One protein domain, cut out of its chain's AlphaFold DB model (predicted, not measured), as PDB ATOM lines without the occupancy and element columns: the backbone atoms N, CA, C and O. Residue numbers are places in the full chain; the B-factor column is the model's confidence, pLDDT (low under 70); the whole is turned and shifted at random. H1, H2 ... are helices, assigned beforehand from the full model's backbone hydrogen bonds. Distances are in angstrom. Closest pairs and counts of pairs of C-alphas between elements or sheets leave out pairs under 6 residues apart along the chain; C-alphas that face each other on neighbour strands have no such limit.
ATOM      1  N   CYS A 270     -49.611  50.612 -14.494       88.56
ATOM      2  CA  CYS A 270     -49.317  49.437 -13.676       88.56
ATOM      3  C   CYS A 270     -49.740  49.643 -12.213       88.56
ATOM      4  O   CYS A 270     -50.323  48.741 -11.616       88.56
ATOM      5  N   GLN A 271     -49.570  50.858 -11.680       91.62
ATOM      6  CA  GLN A 271     -50.013  51.204 -10.333       91.62
ATOM      7  C   GLN A 271     -51.537  51.083 -10.184       91.62
ATOM      8  O   GLN A 271     -51.985  50.596  -9.146       91.62
ATOM      9  N   SER A 272     -52.333  51.455 -11.197       92.19
ATOM     10  CA  SER A 272     -53.792  51.248 -11.186       92.19
ATOM     11  C   SER A 272     -54.145  49.781 -10.916       92.19
ATOM     12  O   SER A 272     -54.964  49.483 -10.044       92.19
ATOM     13  N   PHE A 273     -53.484  48.853 -11.616       93.50
ATOM     14  CA  PHE A 273     -53.700  47.416 -11.440       93.50
ATOM     15  C   PHE A 273     -53.156  46.900 -10.104       93.50
ATOM     16  O   PHE A 273     -53.809  46.075  -9.470       93.50
ATOM     17  N   THR A 274     -52.012  47.406  -9.637       95.44
ATOM     18  CA  THR A 274     -51.445  47.057  -8.323       95.44
ATOM     19  C   THR A 274     -52.383  47.446  -7.183       95.44
ATOM     20  O   THR A 274     -52.622  46.644  -6.280       95.44
ATOM     21  N   VAL A 275     -52.950  48.659  -7.223       95.25
ATOM     22  CA  VAL A 275     -53.903  49.144  -6.212       95.25
ATOM     23  C   VAL A 275     -55.178  48.301  -6.223       95.25
ATOM     24  O   VAL A 275     -55.623  47.873  -5.157       95.25
ATOM     25  N   LEU A 276     -55.730  48.017  -7.409       94.81
ATOM     26  CA  LEU A 276     -56.913  47.168  -7.557       94.81
ATOM     27  C   LEU A 276     -56.667  45.758  -7.006       94.81
ATOM     28  O   LEU A 276     -57.427  45.287  -6.162       94.81
ATOM     29  N   LEU A 277     -55.582  45.105  -7.433       95.06
ATOM     30  CA  LEU A 277     -55.260  43.736  -7.037       95.06
ATOM     31  C   LEU A 277     -55.009  43.619  -5.530       95.06
ATOM     32  O   LEU A 277     -55.515  42.699  -4.891       95.06
ATOM     33  N   ASN A 278     -54.293  44.580  -4.941       94.94
ATOM     34  CA  ASN A 278     -54.093  44.625  -3.494       94.94
ATOM     35  C   ASN A 278     -55.427  44.807  -2.747       94.94
ATOM     36  O   ASN A 278     -55.650  44.191  -1.707       94.94
ATOM     37  N   GLY A 279     -56.338  45.608  -3.304       94.50
ATOM     38  CA  GLY A 279     -57.701  45.754  -2.807       94.50
ATOM     39  C   GLY A 279     -58.482  44.446  -2.791       94.50
ATOM     40  O   GLY A 279     -59.030  44.073  -1.751       94.50
ATOM     41  N   VAL A 280     -58.500  43.736  -3.921       94.31
ATOM     42  CA  VAL A 280     -59.155  42.426  -4.058       94.31
ATOM     43  C   VAL A 280     -58.571  41.433  -3.059       94.31
ATOM     44  O   VAL A 280     -59.315  40.803  -2.305       94.31
ATOM     45  N   LYS A 281     -57.237  41.353  -2.982       94.25
ATOM     46  CA  LYS A 281     -56.526  40.497  -2.028       94.25
ATOM     47  C   LYS A 281     -56.975  40.764  -0.590       94.25
ATOM     48  O   LYS A 281     -57.406  39.842   0.095       94.25
ATOM     49  N   LYS A 282     -56.958  42.028  -0.148       94.44
ATOM     50  CA  LYS A 282     -57.331  42.419   1.224       94.44
ATOM     51  C   LYS A 282     -58.789  42.105   1.566       94.44
ATOM     52  O   LYS A 282     -59.079  41.718   2.699       94.44
ATOM     53  N   LYS A 283     -59.710  42.241   0.608       94.38
ATOM     54  CA  LYS A 283     -61.115  41.857   0.804       94.38
ATOM     55  C   LYS A 283     -61.259  40.354   1.006       94.38
ATOM     56  O   LYS A 283     -62.008  39.925   1.887       94.38
ATOM     57  N   ILE A 284     -60.576  39.559   0.186       92.44
ATOM     58  CA  ILE A 284     -60.647  38.098   0.264       92.44
ATOM     59  C   ILE A 284     -59.986  37.614   1.562       92.44
ATOM     60  O   ILE A 284     -60.628  36.863   2.284       92.44
ATOM     61  N   GLU A 285     -58.814  38.137   1.946       91.44
ATOM     62  CA  GLU A 285     -58.177  37.862   3.250       91.44
ATOM     63  C   GLU A 285     -59.141  38.113   4.426       91.44
ATOM     64  O   GLU A 285     -59.302  37.263   5.298       91.44
ATOM     65  N   ARG A 286     -59.858  39.248   4.431       91.56
ATOM     66  CA  ARG A 286     -60.854  39.540   5.478       91.56
ATOM     67  C   ARG A 286     -62.047  38.581   5.448       91.56
ATOM     68  O   ARG A 286     -62.599  38.267   6.498       91.56
ATOM     69  N   SER A 287     -62.449  38.130   4.261       91.44
ATOM     70  CA  SER A 287     -63.533  37.153   4.101       91.44
ATOM     71  C   SER A 287     -63.113  35.776   4.640       91.44
ATOM     72  O   SER A 287     -63.886  35.154   5.362       91.44
ATOM     73  N   MET A 288     -61.876  35.341   4.364       90.25
ATOM     74  CA  MET A 288     -61.298  34.113   4.928       90.25
ATOM     75  C   MET A 288     -61.216  34.193   6.458       90.25
ATOM     76  O   MET A 288     -61.645  33.275   7.154       90.25
ATOM     77  N   GLU A 289     -60.746  35.320   7.000       90.62
ATOM     78  CA  GLU A 289     -60.648  35.538   8.447       90.62
ATOM     79  C   GLU A 289     -62.023  35.528   9.139       90.62
ATOM     80  O   GLU A 289     -62.174  34.980  10.231       90.62
ATOM     81  N   ALA A 290     -63.059  36.073   8.494       90.75
ATOM     82  CA  ALA A 290     -64.428  35.998   9.002       90.75
ATOM     83  C   ALA A 290     -64.944  34.548   9.057       90.75
ATOM     84  O   ALA A 290     -65.525  34.147  10.064       90.75
ATOM     85  N   ILE A 291     -64.679  33.743   8.018       90.50
ATOM     86  CA  ILE A 291     -65.058  32.318   7.970       90.50
ATOM     87  C   ILE A 291     -64.334  31.515   9.059       90.50
ATOM     88  O   ILE A 291     -64.919  30.633   9.688       90.50
ATOM     89  N   ARG A 292     -63.064  31.829   9.323       86.44
ATOM     90  CA  ARG A 292     -62.272  31.169  10.373       86.44
ATOM     91  C   ARG A 292     -62.841  31.399  11.758       86.44
ATOM     92  O   ARG A 292     -63.015  30.440  12.516       86.44
ATOM     93  N   ASN A 293     -63.144  32.658  12.052       91.00
ATOM     94  CA  ASN A 293     -63.626  33.097  13.355       91.00
ATOM     95  C   ASN A 293     -65.090  32.712  13.622       91.00
ATOM     96  O   ASN A 293     -65.532  32.778  14.769       91.00
ATOM     97  N   ASP A 294     -65.827  32.263  12.603       90.81
ATOM     98  CA  ASP A 294     -67.187  31.749  12.757       90.81
ATOM     99  C   ASP A 294     -67.193  30.439  13.564       90.81
ATOM    100  O   ASP A 294     -66.776  29.385  13.090       90.81
ATOM    101  N   ARG A 295     -67.668  30.477  14.810       88.44
ATOM    102  CA  ARG A 295     -67.702  29.298  15.695       88.44
ATOM    103  C   ARG A 295     -68.786  28.280  15.320       88.44
ATOM    104  O   ARG A 295     -68.723  27.158  15.810       88.44
ATOM    105  N   HIS A 296     -69.751  28.649  14.480       87.94
ATOM    106  CA  HIS A 296     -70.915  27.820  14.155       87.94
ATOM    107  C   HIS A 296     -70.733  26.986  12.882       87.94
ATOM    108  O   HIS A 296     -71.539  26.100  12.604       87.94
ATOM    109  N   MET A 297     -69.677  27.244  12.110       87.56
ATOM    110  CA  MET A 297     -69.408  26.533  10.864       87.56
ATOM    111  C   MET A 297     -68.537  25.290  11.100       87.56
ATOM    112  O   MET A 297     -67.511  25.359  11.781       87.56
ATOM    113  N   ALA A 298     -68.921  24.159  10.502       87.88
ATOM    114  CA  ALA A 298     -68.129  22.931  10.531       87.88
ATOM    115  C   ALA A 298     -66.755  23.128   9.862       87.88
ATOM    116  O   ALA A 298     -66.631  23.881   8.895       87.88
ATOM    117  N   VAL A 299     -65.723  22.432  10.356       85.19
ATOM    118  CA  VAL A 299     -64.329  22.568   9.880       85.19
ATOM    119  C   VAL A 299     -64.201  22.269   8.382       85.19
ATOM    120  O   VAL A 299     -63.532  23.011   7.669       85.19
ATOM    121  N   THR A 300     -64.894  21.242   7.888       84.12
ATOM    122  CA  THR A 300     -64.909  20.869   6.465       84.12
ATOM    123  C   THR A 300     -65.500  21.976   5.592       84.12
ATOM    124  O   THR A 300     -64.864  22.423   4.644       84.12
ATOM    125  N   THR A 301     -66.662  22.513   5.969       86.69
ATOM    126  CA  THR A 301     -67.318  23.620   5.254       86.69
ATOM    127  C   THR A 301     -66.495  24.909   5.290       86.69
ATOM    128  O   THR A 301     -66.483  25.665   4.317       86.69
ATOM    129  N   LYS A 302     -65.785  25.179   6.395       86.88
ATOM    130  CA  LYS A 302     -64.834  26.299   6.458       86.88
ATOM    131  C   LYS A 302     -63.729  26.129   5.426       86.88
ATOM    132  O   LYS A 302     -63.438  27.076   4.701       86.88
ATOM    133  N   GLN A 303     -63.144  24.935   5.363       84.44
ATOM    134  CA  GLN A 303     -62.055  24.639   4.444       84.44
ATOM    135  C   GLN A 303     -62.500  24.786   2.984       84.44
ATOM    136  O   GLN A 303     -61.827  25.465   2.217       84.44
ATOM    137  N   GLU A 304     -63.668  24.248   2.626       86.00
ATOM    138  CA  GLU A 304     -64.244  24.368   1.280       86.00
ATOM    139  C   GLU A 304     -64.442  25.833   0.862       86.00
ATOM    140  O   GLU A 304     -63.991  26.238  -0.210       86.00
ATOM    141  N   LYS A 305     -65.048  26.659   1.726       87.94
ATOM    142  CA  LYS A 305     -65.265  28.086   1.431       87.94
ATOM    143  C   LYS A 305     -63.962  28.877   1.333       87.94
ATOM    144  O   LYS A 305     -63.868  29.792   0.518       87.94
ATOM    145  N   ILE A 306     -62.968  28.562   2.166       87.75
ATOM    146  CA  ILE A 306     -61.644  29.192   2.079       87.75
ATOM    147  C   ILE A 306     -60.999  28.831   0.739       87.75
ATOM    148  O   ILE A 306     -60.586  29.730   0.011       87.75
ATOM    149  N   SER A 307     -61.003  27.551   0.357       85.19
ATOM    150  CA  SER A 307     -60.463  27.104  -0.929       85.19
ATOM    151  C   SER A 307     -61.179  27.740  -2.128       85.19
ATOM    152  O   SER A 307     -60.521  28.143  -3.087       85.19
ATOM    153  N   GLU A 308     -62.504  27.911  -2.074       89.00
ATOM    154  CA  GLU A 308     -63.267  28.621  -3.113       89.00
ATOM    155  C   GLU A 308     -62.840  30.096  -3.230       89.00
ATOM    156  O   GLU A 308     -62.604  30.609  -4.330       89.00
ATOM    157  N   LEU A 309     -62.694  30.788  -2.094       90.06
ATOM    158  CA  LEU A 309     -62.240  32.178  -2.055       90.06
ATOM    159  C   LEU A 309     -60.816  32.344  -2.599       90.06
ATOM    160  O   LEU A 309     -60.535  33.330  -3.285       90.06
ATOM    161  N   GLU A 310     -59.929  31.391  -2.328       87.69
ATOM    162  CA  GLU A 310     -58.568  31.380  -2.864       87.69
ATOM    163  C   GLU A 310     -58.534  31.128  -4.370       87.69
ATOM    164  O   GLU A 310     -57.879  31.877  -5.100       87.69
ATOM    165  N   ALA A 311     -59.291  30.144  -4.859       88.19
ATOM    166  CA  ALA A 311     -59.418  29.893  -6.292       88.19
ATOM    167  C   ALA A 311     -59.940  31.142  -7.025       88.19
ATOM    168  O   ALA A 311     -59.417  31.528  -8.076       88.19
ATOM    169  N   ARG A 312     -60.915  31.844  -6.430       90.31
ATOM    170  CA  ARG A 312     -61.430  33.117  -6.949       90.31
ATOM    171  C   ARG A 312     -60.374  34.225  -6.948       90.31
ATOM    172  O   ARG A 312     -60.299  34.977  -7.924       90.31
ATOM    173  N   LEU A 313     -59.572  34.351  -5.886       92.19
ATOM    174  CA  LEU A 313     -58.469  35.319  -5.821       92.19
ATOM    175  C   LEU A 313     -57.477  35.084  -6.963       92.19
ATOM    176  O   LEU A 313     -57.131  36.024  -7.676       92.19
ATOM    177  N   ILE A 314     -57.068  33.833  -7.159       91.31
ATOM    178  CA  ILE A 314     -56.082  33.448  -8.170       91.31
ATOM    179  C   ILE A 314     -56.622  33.689  -9.576       91.31
ATOM    180  O   ILE A 314     -55.964  34.357 -10.370       91.31
ATOM    181  N   SER A 315     -57.850  33.252  -9.860       91.31
ATOM    182  CA  SER A 315     -58.500  33.506 -11.150       91.31
ATOM    183  C   SER A 315     -58.598  35.008 -11.454       91.31
ATOM    184  O   SER A 315     -58.301  35.455 -12.564       91.31
ATOM    185  N   THR A 316     -58.934  35.821 -10.446       91.69
ATOM    186  CA  THR A 316     -58.988  37.282 -10.595       91.69
ATOM    187  C   THR A 316     -57.596  37.877 -10.831       91.69
ATOM    188  O   THR A 316     -57.440  38.765 -11.672       91.69
ATOM    189  N   ALA A 317     -56.574  37.385 -10.125       93.75
ATOM    190  CA  ALA A 317     -55.190  37.815 -10.295       93.75
ATOM    191  C   ALA A 317     -54.671  37.490 -11.704       93.75
ATOM    192  O   ALA A 317     -54.092  38.361 -12.353       93.75
ATOM    193  N   GLU A 318     -54.924  36.282 -12.211       92.19
ATOM    194  CA  GLU A 318     -54.565  35.869 -13.573       92.19
ATOM    195  C   GLU A 318     -55.299  36.697 -14.637       92.19
ATOM    196  O   GLU A 318     -54.688  37.124 -15.620       92.19
ATOM    197  N   LEU A 319     -56.582  37.007 -14.423       91.50
ATOM    198  CA  LEU A 319     -57.343  37.889 -15.307       91.50
ATOM    199  C   LEU A 319     -56.725  39.293 -15.358       91.50
ATOM    200  O   LEU A 319     -56.497  39.828 -16.446       91.50
ATOM    201  N   ILE A 320     -56.425  39.887 -14.201       91.81
ATOM    202  CA  ILE A 320     -55.765  41.197 -14.108       91.81
ATOM    203  C   ILE A 320     -54.405  41.155 -14.807       91.81
ATOM    204  O   ILE A 320     -54.104  42.021 -15.630       91.81
ATOM    205  N   TYR A 321     -53.614  40.122 -14.540       92.06
ATOM    206  CA  TYR A 321     -52.320  39.919 -15.169       92.06
ATOM    207  C   TYR A 321     -52.422  39.822 -16.696       92.06
ATOM    208  O   TYR A 321     -51.673  40.497 -17.399       92.06
ATOM    209  N   SER A 322     -53.402  39.091 -17.233       90.62
ATOM    210  CA  SER A 322     -53.618  38.990 -18.683       90.62
ATOM    211  C   SER A 322     -53.907  40.355 -19.330       90.62
ATOM    212  O   SER A 322     -53.379  40.665 -20.404       90.62
ATOM    213  N   LYS A 323     -54.681  41.219 -18.652       88.69
ATOM    214  CA  LYS A 323     -54.951  42.597 -19.094       88.69
ATOM    215  C   LYS A 323     -53.674  43.440 -19.075       88.69
ATOM    216  O   LYS A 323     -53.402  44.155 -20.041       88.69
ATOM    217  N   VAL A 324     -52.872  43.320 -18.015       89.94
ATOM    218  CA  VAL A 324     -51.589  44.023 -17.868       89.94
ATOM    219  C   VAL A 324     -50.598  43.596 -18.949       89.94
ATOM    220  O   VAL A 324     -50.040  44.457 -19.627       89.94
ATOM    221  N   VAL A 325     -50.433  42.292 -19.188       89.75
ATOM    222  CA  VAL A 325     -49.560  41.757 -20.246       89.75
ATOM    223  C   VAL A 325     -50.003  42.266 -21.616       89.75
ATOM    224  O   VAL A 325     -49.174  42.762 -22.381       89.75
ATOM    225  N   LYS A 326     -51.309  42.242 -21.917       87.38
ATOM    226  CA  LYS A 326     -51.856  42.760 -23.184       87.38
ATOM    227  C   LYS A 326     -51.574  44.256 -23.378       87.38
ATOM    228  O   LYS A 326     -51.268  44.677 -24.494       87.38
ATOM    229  N   GLY A 327     -51.666  45.053 -22.312       84.69
ATOM    230  CA  GLY A 327     -51.351  46.486 -22.339       84.69
ATOM    231  C   GLY A 327     -49.849  46.801 -22.377       84.69
ATOM    232  O   GLY A 327     -49.450  47.826 -22.933       84.69
ATOM    233  N   ALA A 328     -49.011  45.920 -21.828       86.81
ATOM    234  CA  ALA A 328     -47.554  46.033 -21.855       86.81
ATOM    235  C   ALA A 328     -46.952  45.578 -23.195       86.81
ATOM    236  O   ALA A 328     -45.924  46.099 -23.631       86.81
ATOM    237  N   THR A 329     -47.599  44.624 -23.873       87.56
ATOM    238  CA  THR A 329     -47.093  44.025 -25.111       87.56
ATOM    239  C   THR A 329     -47.094  45.047 -26.255       87.56
ATOM    240  O   THR A 329     -48.142  45.623 -26.580       87.56
ATOM    241  N   PRO A 330     -45.939  45.318 -26.889       85.31
ATOM    242  CA  PRO A 330     -45.881  46.192 -28.053       85.31
ATOM    243  C   PRO A 330     -46.586  45.553 -29.263       85.31
ATOM    244  O   PRO A 330     -46.725  44.330 -29.325       85.31
ATOM    245  N   PRO A 331     -47.050  46.354 -30.242       84.75
ATOM    246  CA  PRO A 331     -47.513  45.799 -31.513       84.75
ATOM    247  C   PRO A 331     -46.382  45.011 -32.191       84.75
ATOM    248  O   PRO A 331     -45.211  45.366 -32.057       84.75
ATOM    249  N   VAL A 332     -46.727  43.960 -32.933       84.69
ATOM    250  CA  VAL A 332     -45.751  43.176 -33.705       84.69
ATOM    251  C   VAL A 332     -45.266  44.020 -34.895       84.69
ATOM    252  O   VAL A 332     -46.108  44.601 -35.589       84.69
ATOM    253  N   PRO A 333     -43.944  44.158 -35.117       83.19
ATOM    254  CA  PRO A 333     -43.418  44.866 -36.279       83.19
ATOM    255  C   PRO A 333     -43.687  44.081 -37.572       83.19
ATOM    256  O   PRO A 333     -43.579  42.855 -37.546       83.19
ATOM    257  N   PRO A 334     -43.995  44.762 -38.693       83.00
ATOM    258  CA  PRO A 334     -44.084  44.106 -39.995       83.00
ATOM    259  C   PRO A 334     -42.710  43.604 -40.443       83.00
ATOM    260  O   PRO A 334     -41.676  44.163 -40.047       83.00
ATOM    261  N   THR A 335     -42.694  42.571 -41.281       82.75
ATOM    262  CA  THR A 335     -41.452  42.090 -41.900       82.75
ATOM    263  C   THR A 335     -40.923  43.090 -42.933       82.75
ATOM    264  O   THR A 335     -41.634  43.991 -43.383       82.75
ATOM    265  N   GLU A 336     -39.640  42.979 -43.295       79.81
ATOM    266  CA  GLU A 336     -39.048  43.852 -44.319       79.81
ATOM    267  C   GLU A 336     -39.720  43.648 -45.688       79.81
ATOM    268  O   GLU A 336     -39.942  44.622 -46.399       79.81
ATOM    269  N   ALA A 337     -40.131  42.415 -46.004       79.31
ATOM    270  CA  ALA A 337     -40.913  42.096 -47.197       79.31
ATOM    271  C   ALA A 337     -42.293  42.783 -47.179       79.31
ATOM    272  O   ALA A 337     -42.596  43.554 -48.086       79.31
ATOM    273  N   GLU A 338     -43.069  42.624 -46.101       81.12
ATOM    274  CA  GLU A 338     -44.393  43.257 -45.946       81.12
ATOM    275  C   GLU A 338     -44.332  44.790 -46.009       81.12
ATOM    276  O   GLU A 338     -45.201  45.437 -46.586       81.12
ATOM    277  N   ALA A 339     -43.301  45.394 -45.411       79.50
ATOM    278  CA  ALA A 339     -43.136  46.845 -45.405       79.50
ATOM    279  C   ALA A 339     -42.667  47.411 -46.757       79.50
ATOM    280  O   ALA A 339     -42.858  48.607 -47.003       79.50
ATOM    281  N   ASN A 340     -42.024  46.587 -47.590       79.31
ATOM    282  CA  ASN A 340     -41.633  46.942 -48.954       79.31
ATOM    283  C   ASN A 340     -42.804  46.775 -49.936       79.31
ATOM    284  O   ASN A 340     -42.906  47.568 -50.868       79.31
ATOM    285  N   GLU A 341     -43.687  45.800 -49.704       83.12
ATOM    286  CA  GLU A 341     -44.916  45.586 -50.482       83.12
ATOM    287  C   GLU A 341     -46.000  46.633 -50.173       83.12
ATOM    288  O   GLU A 341     -46.585  47.192 -51.099       83.12
ATOM    289  N   ASP A 342     -46.230  46.964 -48.894       83.50
ATOM    290  CA  ASP A 342     -47.156  48.028 -48.477       83.50
ATOM    291  C   ASP A 342     -46.516  48.981 -47.438       83.50
ATOM    292  O   ASP A 342     -46.510  48.722 -46.223       83.50
ATOM    293  N   PRO A 343     -46.036  50.162 -47.879       79.12
ATOM    294  CA  PRO A 343     -45.514  51.200 -46.988       79.12
ATOM    295  C   PRO A 343     -46.518  51.692 -45.926       79.12
ATOM    296  O   PRO A 343     -46.106  52.243 -44.893       79.12
ATOM    297  N   GLY A 344     -47.825  51.507 -46.150       79.19
ATOM    298  CA  GLY A 344     -48.910  51.857 -45.234       79.19
ATOM    299  C   GLY A 344     -48.890  51.048 -43.936       79.19
ATOM    300  O   GLY A 344     -49.124  51.609 -42.857       79.19
ATOM    301  N   VAL A 345     -48.487  49.774 -43.987       81.88
ATOM    302  CA  VAL A 345     -48.360  48.906 -42.800       81.88
ATOM    303  C   VAL A 345     -47.320  49.463 -41.827       81.88
ATOM    304  O   VAL A 345     -47.538  49.501 -40.611       81.88
ATOM    305  N   LEU A 346     -46.207  49.993 -42.346       79.06
ATOM    306  CA  LEU A 346     -45.165  50.610 -41.523       79.06
ATOM    307  C   LEU A 346     -45.648  51.914 -40.865       79.06
ATOM    308  O   LEU A 346     -45.273  52.210 -39.723       79.06
ATOM    309  N   ALA A 347     -46.479  52.701 -41.554       79.44
ATOM    310  CA  ALA A 347     -47.087  53.907 -40.993       79.44
ATOM    311  C   ALA A 347     -48.073  53.565 -39.862       79.44
ATOM    312  O   ALA A 347     -48.005  54.160 -38.780       79.44
ATOM    313  N   LEU A 348     -48.905  52.542 -40.067       81.75
ATOM    314  CA  LEU A 348     -49.867  52.043 -39.086       81.75
ATOM    315  C   LEU A 348     -49.174  51.426 -37.860       81.75
ATOM    316  O   LEU A 348     -49.545  51.722 -36.721       81.75
ATOM    317  N   TYR A 349     -48.098  50.656 -38.058       82.81
ATOM    318  CA  TYR A 349     -47.247  50.158 -36.974       82.81
ATOM    319  C   TYR A 349     -46.651  51.304 -36.149       82.81
ATOM    320  O   TYR A 349     -46.702  51.284 -34.916       82.81
ATOM    321  N   ARG A 350     -46.126  52.349 -36.805       79.62
ATOM    322  CA  ARG A 350     -45.578  53.531 -36.119       79.62
ATOM    323  C   ARG A 350     -46.644  54.284 -35.332       79.62
ATOM    324  O   ARG A 350     -46.335  54.780 -34.253       79.62
ATOM    325  N   GLN A 351     -47.871  54.375 -35.840       80.12
ATOM    326  CA  GLN A 351     -48.988  54.982 -35.117       80.12
ATOM    327  C   GLN A 351     -49.356  54.159 -33.877       80.12
ATOM    328  O   GLN A 351     -49.396  54.712 -32.780       80.12
ATOM    329  N   LYS A 352     -49.522  52.838 -34.018       79.56
ATOM    330  CA  LYS A 352     -49.782  51.927 -32.890       79.56
ATOM    331  C   LYS A 352     -48.651  51.944 -31.856       79.56
ATOM    332  O   LYS A 352     -48.914  51.871 -30.662       79.56
ATOM    333  N   SER A 353     -47.406  52.109 -32.298       77.25
ATOM    334  CA  SER A 353     -46.214  52.175 -31.439       77.25
ATOM    335  C   SER A 353     -46.079  53.479 -30.645       77.25
ATOM    336  O   SER A 353     -45.280  53.535 -29.717       77.25
ATOM    337  N   LYS A 354     -46.831  54.536 -30.989       73.00
ATOM    338  CA  LYS A 354     -46.844  55.796 -30.223       73.00
ATOM    339  C   LYS A 354     -47.662  55.705 -28.931       73.00
ATOM    340  O   LYS A 354     -47.574  56.617 -28.112       73.00
ATOM    341  N   ARG A 355     -48.464  54.648 -28.749       75.75
ATOM    342  CA  ARG A 355     -49.252  54.450 -27.525       75.75
ATOM    343  C   ARG A 355     -48.331  54.287 -26.312       75.75
ATOM    344  O   ARG A 355     -47.283  53.652 -26.415       75.75
ATOM    345  N   LYS A 356     -48.737  54.819 -25.156       75.50
ATOM    346  CA  LYS A 356     -48.047  54.552 -23.888       75.50
ATOM    347  C   LYS A 356     -48.283  53.084 -23.518       75.50
ATOM    348  O   LYS A 356     -49.428  52.683 -23.339       75.50
ATOM    349  N   LEU A 357     -47.213  52.292 -23.461       80.25
ATOM    350  CA  LEU A 357     -47.269  50.907 -22.990       80.25
ATOM    351  C   LEU A 357     -47.275  50.881 -21.460       80.25
ATOM    352  O   LEU A 357     -46.662  51.741 -20.820       80.25
ATOM    353  N   ILE A 358     -47.946  49.885 -20.883       85.69
ATOM    354  CA  ILE A 358     -47.859  49.625 -19.444       85.69
ATOM    355  C   ILE A 358     -46.458  49.089 -19.133       85.69
ATOM    356  O   ILE A 358     -45.981  48.168 -19.792       85.69
ATOM    357  N   SER A 359     -45.802  49.661 -18.126       85.00
ATOM    358  CA  SER A 359     -44.527  49.162 -17.609       85.00
ATOM    359  C   SER A 359     -44.806  48.269 -16.409       85.00
ATOM    360  O   SER A 359     -45.191  48.787 -15.367       85.00
ATOM    361  N   ILE A 360     -44.637  46.954 -16.555       88.62
ATOM    362  CA  ILE A 360     -44.770  46.010 -15.437       88.62
ATOM    363  C   ILE A 360     -43.610  46.248 -14.469       88.62
ATOM    364  O   ILE A 360     -42.451  46.127 -14.867       88.62
ATOM    365  N   ASP A 361     -43.923  46.608 -13.227       87.19
ATOM    366  CA  ASP A 361     -42.940  46.908 -12.187       87.19
ATOM    367  C   ASP A 361     -42.868  45.818 -11.102       87.19
ATOM    368  O   ASP A 361     -43.670  44.882 -11.049       87.19
ATOM    369  N   GLU A 362     -41.859  45.928 -10.238       86.56
ATOM    370  CA  GLU A 362     -41.622  44.994  -9.130       86.56
ATOM    371  C   GLU A 362     -42.768  44.988  -8.112       86.56
ATOM    372  O   GLU A 362     -43.063  43.957  -7.507       86.56
ATOM    373  N   ALA A 363     -43.431  46.133  -7.915       89.69
ATOM    374  CA  ALA A 363     -44.520  46.262  -6.957       89.69
ATOM    375  C   ALA A 363     -45.739  45.449  -7.409       89.69
ATOM    376  O   ALA A 363     -46.319  44.712  -6.610       89.69
ATOM    377  N   PHE A 364     -46.092  45.532  -8.692       92.69
ATOM    378  CA  PHE A 364     -47.143  44.718  -9.283       92.69
ATOM    379  C   PHE A 364     -46.813  43.231  -9.190       92.69
ATOM    380  O   PHE A 364     -47.649  42.461  -8.720       92.69
ATOM    381  N   VAL A 365     -45.600  42.825  -9.585       92.31
ATOM    382  CA  VAL A 365     -45.185  41.412  -9.536       92.31
ATOM    383  C   VAL A 365     -45.209  40.878  -8.107       92.31
ATOM    384  O   VAL A 365     -45.743  39.794  -7.878       92.31
ATOM    385  N   SER A 366     -44.740  41.659  -7.132       92.88
ATOM    386  CA  SER A 366     -44.805  41.294  -5.713       92.88
ATOM    387  C   SER A 366     -46.248  41.080  -5.246       92.88
ATOM    388  O   SER A 366     -46.557  40.056  -4.640       92.88
ATOM    389  N   VAL A 367     -47.165  42.007  -5.553       94.25
ATOM    390  CA  VAL A 367     -48.582  41.872  -5.170       94.25
ATOM    391  C   VAL A 367     -49.229  40.682  -5.882       94.25
ATOM    392  O   VAL A 367     -49.910  39.890  -5.231       94.25
ATOM    393  N   PHE A 368     -48.972  40.512  -7.179       95.00
ATOM    394  CA  PHE A 368     -49.482  39.405  -7.984       95.00
ATOM    395  C   PHE A 368     -49.035  38.047  -7.445       95.00
ATOM    396  O   PHE A 368     -49.878  37.226  -7.096       95.00
ATOM    397  N   VAL A 369     -47.730  37.832  -7.277       94.06
ATOM    398  CA  VAL A 369     -47.183  36.571  -6.762       94.06
ATOM    399  C   VAL A 369     -47.645  36.310  -5.323       94.06
ATOM    400  O   VAL A 369     -47.967  35.177  -4.971       94.06
ATOM    401  N   SER A 370     -47.793  37.352  -4.498       93.56
ATOM    402  CA  SER A 370     -48.317  37.207  -3.133       93.56
ATOM    403  C   SER A 370     -49.780  36.742  -3.055       93.56
ATOM    404  O   SER A 370     -50.243  36.396  -1.969       93.56
ATOM    405  N   CYS A 371     -50.529  36.759  -4.166       92.81
ATOM    406  CA  CYS A 371     -51.867  36.161  -4.232       92.81
ATOM    407  C   CYS A 371     -51.809  34.625  -4.280       92.81
ATOM    408  O   CYS A 371     -52.761  33.973  -3.870       92.81
ATOM    409  N   PHE A 372     -50.693  34.063  -4.753       91.50
ATOM    410  CA  PHE A 372     -50.426  32.623  -4.815       91.50
ATOM    411  C   PHE A 372     -49.690  32.123  -3.567       91.50
ATOM    412  O   PHE A 372     -49.934  31.022  -3.076       91.50
ATOM    413  N   ILE A 373     -48.777  32.950  -3.050       87.75
ATOM    414  CA  ILE A 373     -47.967  32.669  -1.863       87.75
ATOM    415  C   ILE A 373     -48.591  33.413  -0.675       87.75
ATOM    416  O   ILE A 373     -48.065  34.410  -0.186       87.75
ATOM    417  N   ASN A 374     -49.766  32.956  -0.237       79.19
ATOM    418  CA  ASN A 374     -50.363  33.367   1.037       79.19
ATOM    419  C   ASN A 374     -50.175  32.254   2.083       79.19
ATOM    420  O   ASN A 374     -49.897  31.115   1.722       79.19
ATOM    421  N   LYS A 375     -50.351  32.538   3.377       68.62
ATOM    422  CA  LYS A 375     -50.263  31.554   4.474       68.62
ATOM    423  C   LYS A 375     -51.146  30.317   4.249       68.62
ATOM    424  O   LYS A 375     -50.825  29.244   4.737       68.62
ATOM    425  N   GLU A 376     -52.244  30.482   3.522       68.56
ATOM    426  CA  GLU A 376     -53.345  29.513   3.450       68.56
ATOM    427  C   GLU A 376     -53.375  28.718   2.153       68.56
ATOM    428  O   GLU A 376     -53.979  27.653   2.114       68.56
ATOM    429  N   SER A 377     -52.700  29.216   1.115       72.19
ATOM    430  CA  SER A 377     -52.936  28.684  -0.222       72.19
ATOM    431  C   SER A 377     -52.497  27.231  -0.333       72.19
ATOM    432  O   SER A 377     -51.479  26.855   0.251       72.19
ATOM    433  N   PRO A 378     -53.188  26.412  -1.121       80.62
ATOM    434  CA  PRO A 378     -52.689  25.107  -1.486       80.62
ATOM    435  C   PRO A 378     -51.217  25.150  -1.915       80.62
ATOM    436  O   PRO A 378     -50.736  26.104  -2.545       80.62
ATOM    437  N   VAL A 379     -50.486  24.091  -1.577       82.94
ATOM    438  CA  VAL A 379     -49.078  23.902  -1.959       82.94
ATOM    439  C   VAL A 379     -48.898  24.109  -3.467       82.94
ATOM    440  O   VAL A 379     -47.981  24.807  -3.891       82.94
ATOM    441  N   GLN A 380     -49.832  23.597  -4.274       83.75
ATOM    442  CA  GLN A 380     -49.828  23.724  -5.734       83.75
ATOM    443  C   GLN A 380     -49.812  25.191  -6.201       83.75
ATOM    444  O   GLN A 380     -49.052  25.548  -7.101       83.75
ATOM    445  N   TYR A 381     -50.585  26.071  -5.556       87.69
ATOM    446  CA  TYR A 381     -50.557  27.502  -5.863       87.69
ATOM    447  C   TYR A 381     -49.250  28.155  -5.433       87.69
ATOM    448  O   TYR A 381     -48.739  29.018  -6.135       87.69
ATOM    449  N   THR A 382     -48.662  27.702  -4.329       88.50
ATOM    450  CA  THR A 382     -47.359  28.200  -3.862       88.50
ATOM    451  C   THR A 382     -46.263  27.915  -4.887       88.50
ATOM    452  O   THR A 382     -45.511  28.820  -5.248       88.50
ATOM    453  N   VAL A 383     -46.225  26.687  -5.416       87.94
ATOM    454  CA  VAL A 383     -45.318  26.303  -6.509       87.94
ATOM    455  C   VAL A 383     -45.571  27.175  -7.737       87.94
ATOM    456  O   VAL A 383     -44.636  27.765  -8.269       87.94
ATOM    457  N   ARG A 384     -46.837  27.357  -8.130       88.88
ATOM    458  CA  ARG A 384     -47.206  28.223  -9.257       88.88
ATOM    459  C   ARG A 384     -46.740  29.672  -9.076       88.88
ATOM    460  O   ARG A 384     -46.254  30.289 -10.022       88.88
ATOM    461  N   GLY A 385     -46.860  30.222  -7.869       90.94
ATOM    462  CA  GLY A 385     -46.363  31.555  -7.530       90.94
ATOM    463  C   GLY A 385     -44.846  31.677  -7.694       90.94
ATOM    464  O   GLY A 385     -44.370  32.664  -8.259       90.94
ATOM    465  N   LEU A 386     -44.093  30.658  -7.268       89.12
ATOM    466  CA  LEU A 386     -42.646  30.585  -7.487       89.12
ATOM    467  C   LEU A 386     -42.295  30.498  -8.977       89.12
ATOM    468  O   LEU A 386     -41.412  31.225  -9.423       89.12
ATOM    469  N   GLU A 387     -43.008  29.686  -9.761       89.81
ATOM    470  CA  GLU A 387     -42.809  29.591 -11.216       89.81
ATOM    471  C   GLU A 387     -42.996  30.951 -11.909       89.81
ATOM    472  O   GLU A 387     -42.170  31.348 -12.733       89.81
ATOM    473  N   TYR A 388     -44.044  31.701 -11.545       92.00
ATOM    474  CA  TYR A 388     -44.245  33.069 -12.033       92.00
ATOM    475  C   TYR A 388     -43.062  33.969 -11.679       92.00
ATOM    476  O   TYR A 388     -42.538  34.682 -12.535       92.00
ATOM    477  N   LEU A 389     -42.615  33.923 -10.424       90.12
ATOM    478  CA  LEU A 389     -41.517  34.753  -9.946       90.12
ATOM    479  C   LEU A 389     -40.189  34.424 -10.657       90.12
ATOM    480  O   LEU A 389     -39.462  35.337 -11.049       90.12
ATOM    481  N   MET A 390     -39.916  33.140 -10.908       88.06
ATOM    482  CA  MET A 390     -38.775  32.666 -11.701       88.06
ATOM    483  C   MET A 390     -38.855  33.102 -13.171       88.06
ATOM    484  O   MET A 390     -37.827  33.392 -13.783       88.06
ATOM    485  N   ALA A 391     -40.058  33.170 -13.752       88.62
ATOM    486  CA  ALA A 391     -40.258  33.656 -15.118       88.62
ATOM    487  C   ALA A 391     -40.044  35.179 -15.243       88.62
ATOM    488  O   ALA A 391     -39.553  35.661 -16.268       88.62
ATOM    489  N   PHE A 392     -40.380  35.949 -14.203       87.88
ATOM    490  CA  PHE A 392     -40.125  37.393 -14.171       87.88
ATOM    491  C   PHE A 392     -38.671  37.740 -13.855       87.88
ATOM    492  O   PHE A 392     -38.188  38.770 -14.325       87.88
ATOM    493  N   ASN A 393     -37.976  36.909 -13.072       85.00
ATOM    494  CA  ASN A 393     -36.639  37.219 -12.584       85.00
ATOM    495  C   ASN A 393     -35.645  36.052 -12.755       85.00
ATOM    496  O   ASN A 393     -35.693  35.072 -12.003       85.00
ATOM    497  N   PRO A 394     -34.673  36.186 -13.675       80.50
ATOM    498  CA  PRO A 394     -33.625  35.191 -13.871       80.50
ATOM    499  C   PRO A 394     -32.758  34.928 -12.633       80.50
ATOM    500  O   PRO A 394     -32.329  33.795 -12.447       80.50
ATOM    501  N   GLU A 395     -32.510  35.919 -11.766       79.00
ATOM    502  CA  GLU A 395     -31.710  35.701 -10.545       79.00
ATOM    503  C   GLU A 395     -32.419  34.772  -9.567       79.00
ATOM    504  O   GLU A 395     -31.795  33.890  -8.984       79.00
ATOM    505  N   ILE A 396     -33.740  34.903  -9.463       82.94
ATOM    506  CA  ILE A 396     -34.565  34.012  -8.645       82.94
ATOM    507  C   ILE A 396     -34.547  32.605  -9.228       82.94
ATOM    508  O   ILE A 396     -34.437  31.631  -8.491       82.94
ATOM    509  N   ARG A 397     -34.593  32.486 -10.559       81.75
ATOM    510  CA  ARG A 397     -34.459  31.194 -11.231       81.75
ATOM    511  C   ARG A 397     -33.111  30.529 -10.938       81.75
ATOM    512  O   ARG A 397     -33.092  29.323 -10.723       81.75
ATOM    513  N   MET A 398     -32.013  31.288 -10.907       79.75
ATOM    514  CA  MET A 398     -30.697  30.757 -10.530       79.75
ATOM    515  C   MET A 398     -30.651  30.344  -9.056       79.75
ATOM    516  O   MET A 398     -30.196  29.245  -8.764       79.75
ATOM    517  N   LEU A 399     -31.171  31.184  -8.156       80.12
ATOM    518  CA  LEU A 399     -31.240  30.902  -6.720       80.12
ATOM    519  C   LEU A 399     -32.041  29.629  -6.428       80.12
ATOM    520  O   LEU A 399     -31.574  28.747  -5.719       80.12
ATOM    521  N   VAL A 400     -33.236  29.496  -7.004       77.56
ATOM    522  CA  VAL A 400     -34.053  28.285  -6.841       77.56
ATOM    523  C   VAL A 400     -33.377  27.081  -7.500       77.56
ATOM    524  O   VAL A 400     -33.374  25.997  -6.928       77.56
ATOM    525  N   GLY A 401     -32.753  27.268  -8.668       74.25
ATOM    526  CA  GLY A 401     -31.998  26.216  -9.352       74.25
ATOM    527  C   GLY A 401     -30.813  25.693  -8.533       74.25
ATOM    528  O   GLY A 401     -30.561  24.491  -8.533       74.25
ATOM    529  N   SER A 402     -30.126  26.558  -7.779       69.56
ATOM    530  CA  SER A 402     -29.012  26.153  -6.910       69.56
ATOM    531  C   SER A 402     -29.448  25.359  -5.678       69.56
ATOM    532  O   SER A 402     -28.626  24.673  -5.082       69.56
ATOM    533  N   LEU A 403     -30.733  25.408  -5.312       71.38
ATOM    534  CA  LEU A 403     -31.306  24.582  -4.242       71.38
ATOM    535  C   LEU A 403     -31.619  23.143  -4.719       71.38
ATOM    536  O   LEU A 403     -32.004  22.295  -3.916       71.38
ATOM    537  N   GLY A 404     -31.441  22.854  -6.018       67.88
ATOM    538  CA  GLY A 404     -31.611  21.537  -6.639       67.88
ATOM    539  C   GLY A 404     -33.032  21.236  -7.139       67.88
ATOM    540  O   GLY A 404     -34.011  21.859  -6.732       67.88
ATOM    541  N   LYS A 420     -58.505  18.086  -2.631       45.12
ATOM    542  CA  LYS A 420     -58.964  17.876  -4.013       45.12
ATOM    543  C   LYS A 420     -58.870  19.185  -4.812       45.12
ATOM    544  O   LYS A 420     -59.883  19.762  -5.194       45.12
ATOM    545  N   THR A 421     -57.670  19.692  -5.061       51.44
ATOM    546  CA  THR A 421     -57.439  20.756  -6.034       51.44
ATOM    547  C   THR A 421     -57.045  20.118  -7.355       51.44
ATOM    548  O   THR A 421     -56.183  19.239  -7.412       51.44
ATOM    549  N   LEU A 422     -57.732  20.529  -8.423       50.44
ATOM    550  CA  LEU A 422     -57.450  20.085  -9.786       50.44
ATOM    551  C   LEU A 422     -55.960  20.308 -10.099       50.44
ATOM    552  O   LEU A 422     -55.456  21.400  -9.824       50.44
ATOM    553  N   PRO A 423     -55.256  19.319 -10.679       54.19
ATOM    554  CA  PRO A 423     -53.852  19.474 -11.024       54.19
ATOM    555  C   PRO A 423     -53.679  20.657 -11.982       54.19
ATOM    556  O   PRO A 423     -54.282  20.707 -13.057       54.19
ATOM    557  N   LEU A 424     -52.861  21.630 -11.580       65.25
ATOM    558  CA  LEU A 424     -52.529  22.778 -12.418       65.25
ATOM    559  C   LEU A 424     -51.600  22.337 -13.549       65.25
ATOM    560  O   LEU A 424     -50.596  21.666 -13.320       65.25
ATOM    561  N   ALA A 425     -51.911  22.753 -14.776       73.06
ATOM    562  CA  ALA A 425     -51.028  22.525 -15.912       73.06
ATOM    563  C   ALA A 425     -49.693  23.285 -15.731       73.06
ATOM    564  O   ALA A 425     -49.705  24.437 -15.265       73.06
ATOM    565  N   PRO A 426     -48.554  22.691 -16.142       74.81
ATOM    566  CA  PRO A 426     -47.237  23.310 -16.003       74.81
ATOM    567  C   PRO A 426     -47.184  24.686 -16.677       74.81
ATOM    568  O   PRO A 426     -47.762  24.899 -17.751       74.81
ATOM    569  N   LEU A 427     -46.517  25.648 -16.030       83.44
ATOM    570  CA  LEU A 427     -46.440  27.017 -16.533       83.44
ATOM    571  C   LEU A 427     -45.511  27.089 -17.744       83.44
ATOM    572  O   LEU A 427     -44.339  26.735 -17.669       83.44
ATOM    573  N   ASN A 428     -46.004  27.628 -18.856       85.88
ATOM    574  CA  ASN A 428     -45.136  27.969 -19.977       85.88
ATOM    575  C   ASN A 428     -44.516  29.355 -19.733       85.88
ATOM    576  O   ASN A 428     -45.210  30.368 -19.835       85.88
ATOM    577  N   PHE A 429     -43.214  29.396 -19.436       84.75
ATOM    578  CA  PHE A 429     -42.493  30.634 -19.118       84.75
ATOM    579  C   PHE A 429     -42.526  31.651 -20.268       84.75
ATOM    580  O   PHE A 429     -42.641  32.850 -20.010       84.75
ATOM    581  N   ASP A 430     -42.545  31.193 -21.524       84.06
ATOM    582  CA  ASP A 430     -42.610  32.070 -22.698       84.06
ATOM    583  C   ASP A 430     -43.970  32.762 -22.836       84.06
ATOM    584  O   ASP A 430     -44.068  33.823 -23.450       84.06
ATOM    585  N   LYS A 431     -45.036  32.202 -22.248       84.75
ATOM    586  CA  LYS A 431     -46.348  32.869 -22.188       84.75
ATOM    587  C   LYS A 431     -46.411  33.931 -21.089       84.75
ATOM    588  O   LYS A 431     -47.193  34.870 -21.202       84.75
ATOM    589  N   VAL A 432     -45.606  33.779 -20.040       85.75
ATOM    590  CA  VAL A 432     -45.561  34.682 -18.879       85.75
ATOM    591  C   VAL A 432     -44.665  35.882 -19.165       85.75
ATOM    592  O   VAL A 432     -45.053  37.036 -18.998       85.75
ATOM    593  N   ASN A 433     -43.455  35.632 -19.650       89.38
ATOM    594  CA  ASN A 433     -42.514  36.691 -19.979       89.38
ATOM    595  C   ASN A 433     -42.071  36.574 -21.444       89.38
ATOM    596  O   ASN A 433     -40.927  36.207 -21.716       89.38
ATOM    597  N   PRO A 434     -42.975  36.859 -22.404       89.94
ATOM    598  CA  PRO A 434     -42.700  36.646 -23.816       89.94
ATOM    599  C   PRO A 434     -41.564  37.533 -24.318       89.94
ATOM    600  O   PRO A 434     -41.419  38.696 -23.936       89.94
ATOM    601  N   MET A 435     -40.796  36.996 -25.260       88.06
ATOM    602  CA  MET A 435     -39.770  37.738 -25.983       88.06
ATOM    603  C   MET A 435     -40.419  38.603 -27.071       88.06
ATOM    604  O   MET A 435     -40.889  38.094 -28.086       88.06
ATOM    605  N   VAL A 436     -40.415  39.923 -26.883       87.38
ATOM    606  CA  VAL A 436     -41.067  40.902 -27.768       87.38
ATOM    607  C   VAL A 436     -40.058  41.852 -28.417       87.38
ATOM    608  O   VAL A 436     -38.968  42.100 -27.896       87.38
ATOM    609  N   VAL A 437     -40.419  42.413 -29.573       84.69
ATOM    610  CA  VAL A 437     -39.638  43.472 -30.228       84.69
ATOM    611  C   VAL A 437     -40.173  44.823 -29.765       84.69
ATOM    612  O   VAL A 437     -41.314  45.179 -30.043       84.69
ATOM    613  N   PHE A 438     -39.352  45.585 -29.041       81.25
ATOM    614  CA  PHE A 438     -39.743  46.917 -28.579       81.25
ATOM    615  C   PHE A 438     -39.585  47.958 -29.692       81.25
ATOM    616  O   PHE A 438     -38.602  47.916 -30.440       81.25
ATOM    617  N   PRO A 439     -40.501  48.940 -29.785       77.94
ATOM    618  CA  PRO A 439     -40.356  50.027 -30.736       77.94
ATOM    619  C   PRO A 439     -39.081  50.833 -30.441       77.94
ATOM    620  O   PRO A 439     -38.697  51.004 -29.278       77.94
ATOM    621  N   PRO A 440     -38.400  51.349 -31.478       73.69
ATOM    622  CA  PRO A 440     -37.177  52.109 -31.283       73.69
ATOM    623  C   PRO A 440     -37.440  53.369 -30.446       73.69
ATOM    624  O   PRO A 440     -38.463  54.032 -30.650       73.69
ATOM    625  N   PRO A 441     -36.498  53.769 -29.569       69.19
ATOM    626  CA  PRO A 441     -36.611  55.010 -28.815       69.19
ATOM    627  C   PRO A 441     -36.844  56.205 -29.743       69.19
ATOM    628  O   PRO A 441     -36.293  56.261 -30.848       69.19
ATOM    629  N   ALA A 442     -37.589  57.208 -29.272       65.56
ATOM    630  CA  ALA A 442     -37.860  58.423 -30.044       65.56
ATOM    631  C   ALA A 442     -36.574  59.108 -30.555       65.56
ATOM    632  O   ALA A 442     -36.580  59.686 -31.645       65.56
ATOM    633  N   THR A 443     -35.479  58.965 -29.798       62.81
ATOM    634  CA  THR A 443     -34.135  59.508 -30.040       62.81
ATOM    635  C   THR A 443     -33.243  58.643 -30.935       62.81
ATOM    636  O   THR A 443     -32.116  59.039 -31.224       62.81
ATOM    637  N   SER A 444     -33.690  57.455 -31.360       68.19
ATOM    638  CA  SER A 444     -32.905  56.602 -32.258       68.19
ATOM    639  C   SER A 444     -32.747  57.270 -33.625       68.19
ATOM    640  O   SER A 444     -33.743  57.610 -34.269       68.19
ATOM    641  N   LYS A 445     -31.495  57.432 -34.080       69.69
ATOM    642  CA  LYS A 445     -31.168  57.979 -35.410       69.69
ATOM    643  C   LYS A 445     -31.597  57.037 -36.546       69.69
ATOM    644  O   LYS A 445     -31.977  57.508 -37.608       69.69
ATOM    645  N   ASN A 446     -31.619  55.720 -36.303       72.75
ATOM    646  CA  ASN A 446     -31.918  54.689 -37.305       72.75
ATOM    647  C   ASN A 446     -33.153  53.856 -36.925       72.75
ATOM    648  O   ASN A 446     -33.060  52.684 -36.560       72.75
ATOM    649  N   LYS A 447     -34.341  54.467 -37.030       71.94
ATOM    650  CA  LYS A 447     -35.621  53.831 -36.661       71.94
ATOM    651  C   LYS A 447     -35.975  52.627 -37.541       71.94
ATOM    652  O   LYS A 447     -36.465  51.643 -37.009       71.94
ATOM    653  N   LYS A 448     -35.702  52.675 -38.854       70.25
ATOM    654  CA  LYS A 448     -35.993  51.563 -39.785       70.25
ATOM    655  C   LYS A 448     -35.147  50.320 -39.472       70.25
ATOM    656  O   LYS A 448     -35.702  49.269 -39.192       70.25
ATOM    657  N   ARG A 449     -33.818  50.472 -39.386       71.62
ATOM    658  CA  ARG A 449     -32.894  49.369 -39.048       71.62
ATOM    659  C   ARG A 449     -33.188  48.745 -37.680       71.62
ATOM    660  O   ARG A 449     -32.998  47.552 -37.501       71.62
ATOM    661  N   ALA A 450     -33.651  49.539 -36.715       69.94
ATOM    662  CA  ALA A 450     -34.021  49.028 -35.398       69.94
ATOM    663  C   ALA A 450     -35.286  48.149 -35.431       69.94
ATOM    664  O   ALA A 450     -35.310  47.129 -34.746       69.94
ATOM    665  N   ILE A 451     -36.290  48.508 -36.242       74.94
ATOM    666  CA  ILE A 451     -37.544  47.745 -36.394       74.94
ATOM    667  C   ILE A 451     -37.274  46.362 -37.003       74.94
ATOM    668  O   ILE A 451     -37.777  45.373 -36.486       74.94
ATOM    669  N   PHE A 452     -36.411  46.285 -38.020       78.12
ATOM    670  CA  PHE A 452     -36.074  45.030 -38.714       78.12
ATOM    671  C   PHE A 452     -34.899  44.264 -38.092       78.12
ATOM    672  O   PHE A 452     -34.448  43.260 -38.627       78.12
ATOM    673  N   SER A 453     -34.375  44.714 -36.947       73.06
ATOM    674  CA  SER A 453     -33.198  44.084 -36.334       73.06
ATOM    675  C   SER A 453     -33.461  42.686 -35.759       73.06
ATOM    676  O   SER A 453     -32.517  42.060 -35.279       73.06
ATOM    677  N   ASN A 454     -34.720  42.227 -35.734       74.44
ATOM    678  CA  ASN A 454     -35.186  40.989 -35.093       74.44
ATOM    679  C   ASN A 454     -34.748  40.820 -33.625       74.44
ATOM    680  O   ASN A 454     -34.921  39.751 -33.040       74.44
ATOM    681  N   LYS A 455     -34.222  41.876 -32.990       81.44
ATOM    682  CA  LYS A 455     -33.775  41.851 -31.598       81.44
ATOM    683  C   LYS A 455     -34.988  41.786 -30.680       81.44
ATOM    684  O   LYS A 455     -35.660  42.793 -30.450       81.44
ATOM    685  N   ARG A 456     -35.248  40.596 -30.145       85.19
ATOM    686  CA  ARG A 456     -36.278  40.363 -29.133       85.19
ATOM    687  C   ARG A 456     -35.690  40.552 -27.741       85.19
ATOM    688  O   ARG A 456     -34.527  40.238 -27.499       85.19
ATOM    689  N   LYS A 457     -36.495  41.081 -26.831       84.06
ATOM    690  CA  LYS A 457     -36.170  41.229 -25.410       84.06
ATOM    691  C   LYS A 457     -37.338  40.690 -24.588       84.06
ATOM    692  O   LYS A 457     -38.462  40.773 -25.084       84.06
ATOM    693  N   PRO A 458     -37.119  40.200 -23.358       87.31
ATOM    694  CA  PRO A 458     -38.224  39.778 -22.496       87.31
ATOM    695  C   PRO A 458     -39.203  40.939 -22.305       87.31
ATOM    696  O   PRO A 458     -38.813  42.102 -22.425       87.31
ATOM    697  N   LEU A 459     -40.476  40.669 -22.039       87.25
ATOM    698  CA  LEU A 459     -41.472  41.712 -21.799       87.25
ATOM    699  C   LEU A 459     -41.208  42.430 -20.468       87.25
ATOM    700  O   LEU A 459     -41.214  43.656 -20.416       87.25
ATOM    701  N   VAL A 460     -40.894  41.661 -19.426       86.44
ATOM    702  CA  VAL A 460     -40.557  42.112 -18.072       86.44
ATOM    703  C   VAL A 460     -39.059  41.952 -17.851       86.44
ATOM    704  O   VAL A 460     -38.501  40.881 -18.069       86.44
ATOM    705  N   ASP A 461     -38.402  43.043 -17.463       82.50
ATOM    706  CA  ASP A 461     -36.991  43.061 -17.059       82.50
ATOM    707  C   ASP A 461     -36.774  44.306 -16.204       82.50
ATOM    708  O   ASP A 461     -36.855  45.432 -16.710       82.50
ATOM    709  N   PHE A 462     -36.541  44.082 -14.915       79.69
ATOM    710  CA  PHE A 462     -36.422  45.134 -13.909       79.69
ATOM    711  C   PHE A 462     -35.125  45.943 -14.035       79.69
ATOM    712  O   PHE A 462     -35.025  47.024 -13.465       79.69
ATOM    713  N   THR A 463     -34.156  45.484 -14.837       72.00
ATOM    714  CA  THR A 463     -32.930  46.254 -15.111       72.00
ATOM    715  C   THR A 463     -33.139  47.370 -16.125       72.00
ATOM    716  O   THR A 463     -32.297  48.261 -16.258       72.00
ATOM    717  N   ARG A 464     -34.245  47.339 -16.880       73.88
ATOM    718  CA  ARG A 464     -34.491  48.340 -17.917       73.88
ATOM    719  C   ARG A 464     -35.034  49.628 -17.298       73.88
ATOM    720  O   ARG A 464     -36.013  49.569 -16.555       73.88
TER     721      ARG A 464
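This is residues 270 to 404 and 420 to 464 of the 825 residues of an uncharacterized protein of Diutina rugosa (UniProt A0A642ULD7). A long helical hairpin, H1 and H2 side by side, has a shorter hairpin, H5 and H6, packed on it through H5 on H1; H7 makes a corner at one end of H6, with H8 beside that end. Beyond the last residues of H2 lies a loose far end of short helices, H3, H4 and H9, with long stretches of unnamed chain. The printed part has 180 residues with nine named helices, H1 to H9 in order, and no named strand: the class is all helix. It is loose, with a radius of gyration of the C-alphas of 20.8 A, and elongated, spanning 71 by 36 by 27 A.

H1, residues 270 to 293, begins at C-alpha 270 (-49.317, 49.437, -13.676) and is 34.7 A long. H2, residues 299 to 328, is 42.9 A. H3 is residues 336 to 341, H4 343 to 352, H5 362 to 369. H6, residues 379 to 392, is 20.3 A; H7 is 394 to 402, H8 429 to 432. H9, residues 447 to 451, ends at C-alpha 451 (-37.544, 47.745, -36.394).

H1 and H2 touch, C-alphas of Met 288 and Ile 306 closest at 5.7 A, at a shallow tilt of 2 degrees, opposite ways. H1, with residues 270 to 278 alone, touches H5, C-alphas of Thr 274 and Phe 364 closest at 5.0 A. H3 and H4 touch only at the corner, and only just, with 3 pairs of C-alphas within 8 A. H5 and H6 touch, Val 369 and Gly 385 having the closest C-alphas, 5.1 A apart. H6, the hub, touches H7 only at the corner, C-alphas of Met 390 and Arg 397 closest at 4.6 A, and H8, Ala 391 to Phe 429, 5.5 A between C-alphas. H9 touches no helix. Every O i to N i+4 pair is within hydrogen-bond range but in H8, too short for one.

Residues 405 to 419 are not printed; C-alphas 404 and 420 are 27.7 A apart. The link H8 to H9 is long. Mean pLDDT of the printed part is 83.7; 15 residues are under 70, among them 420 to 424 and 441 to 445.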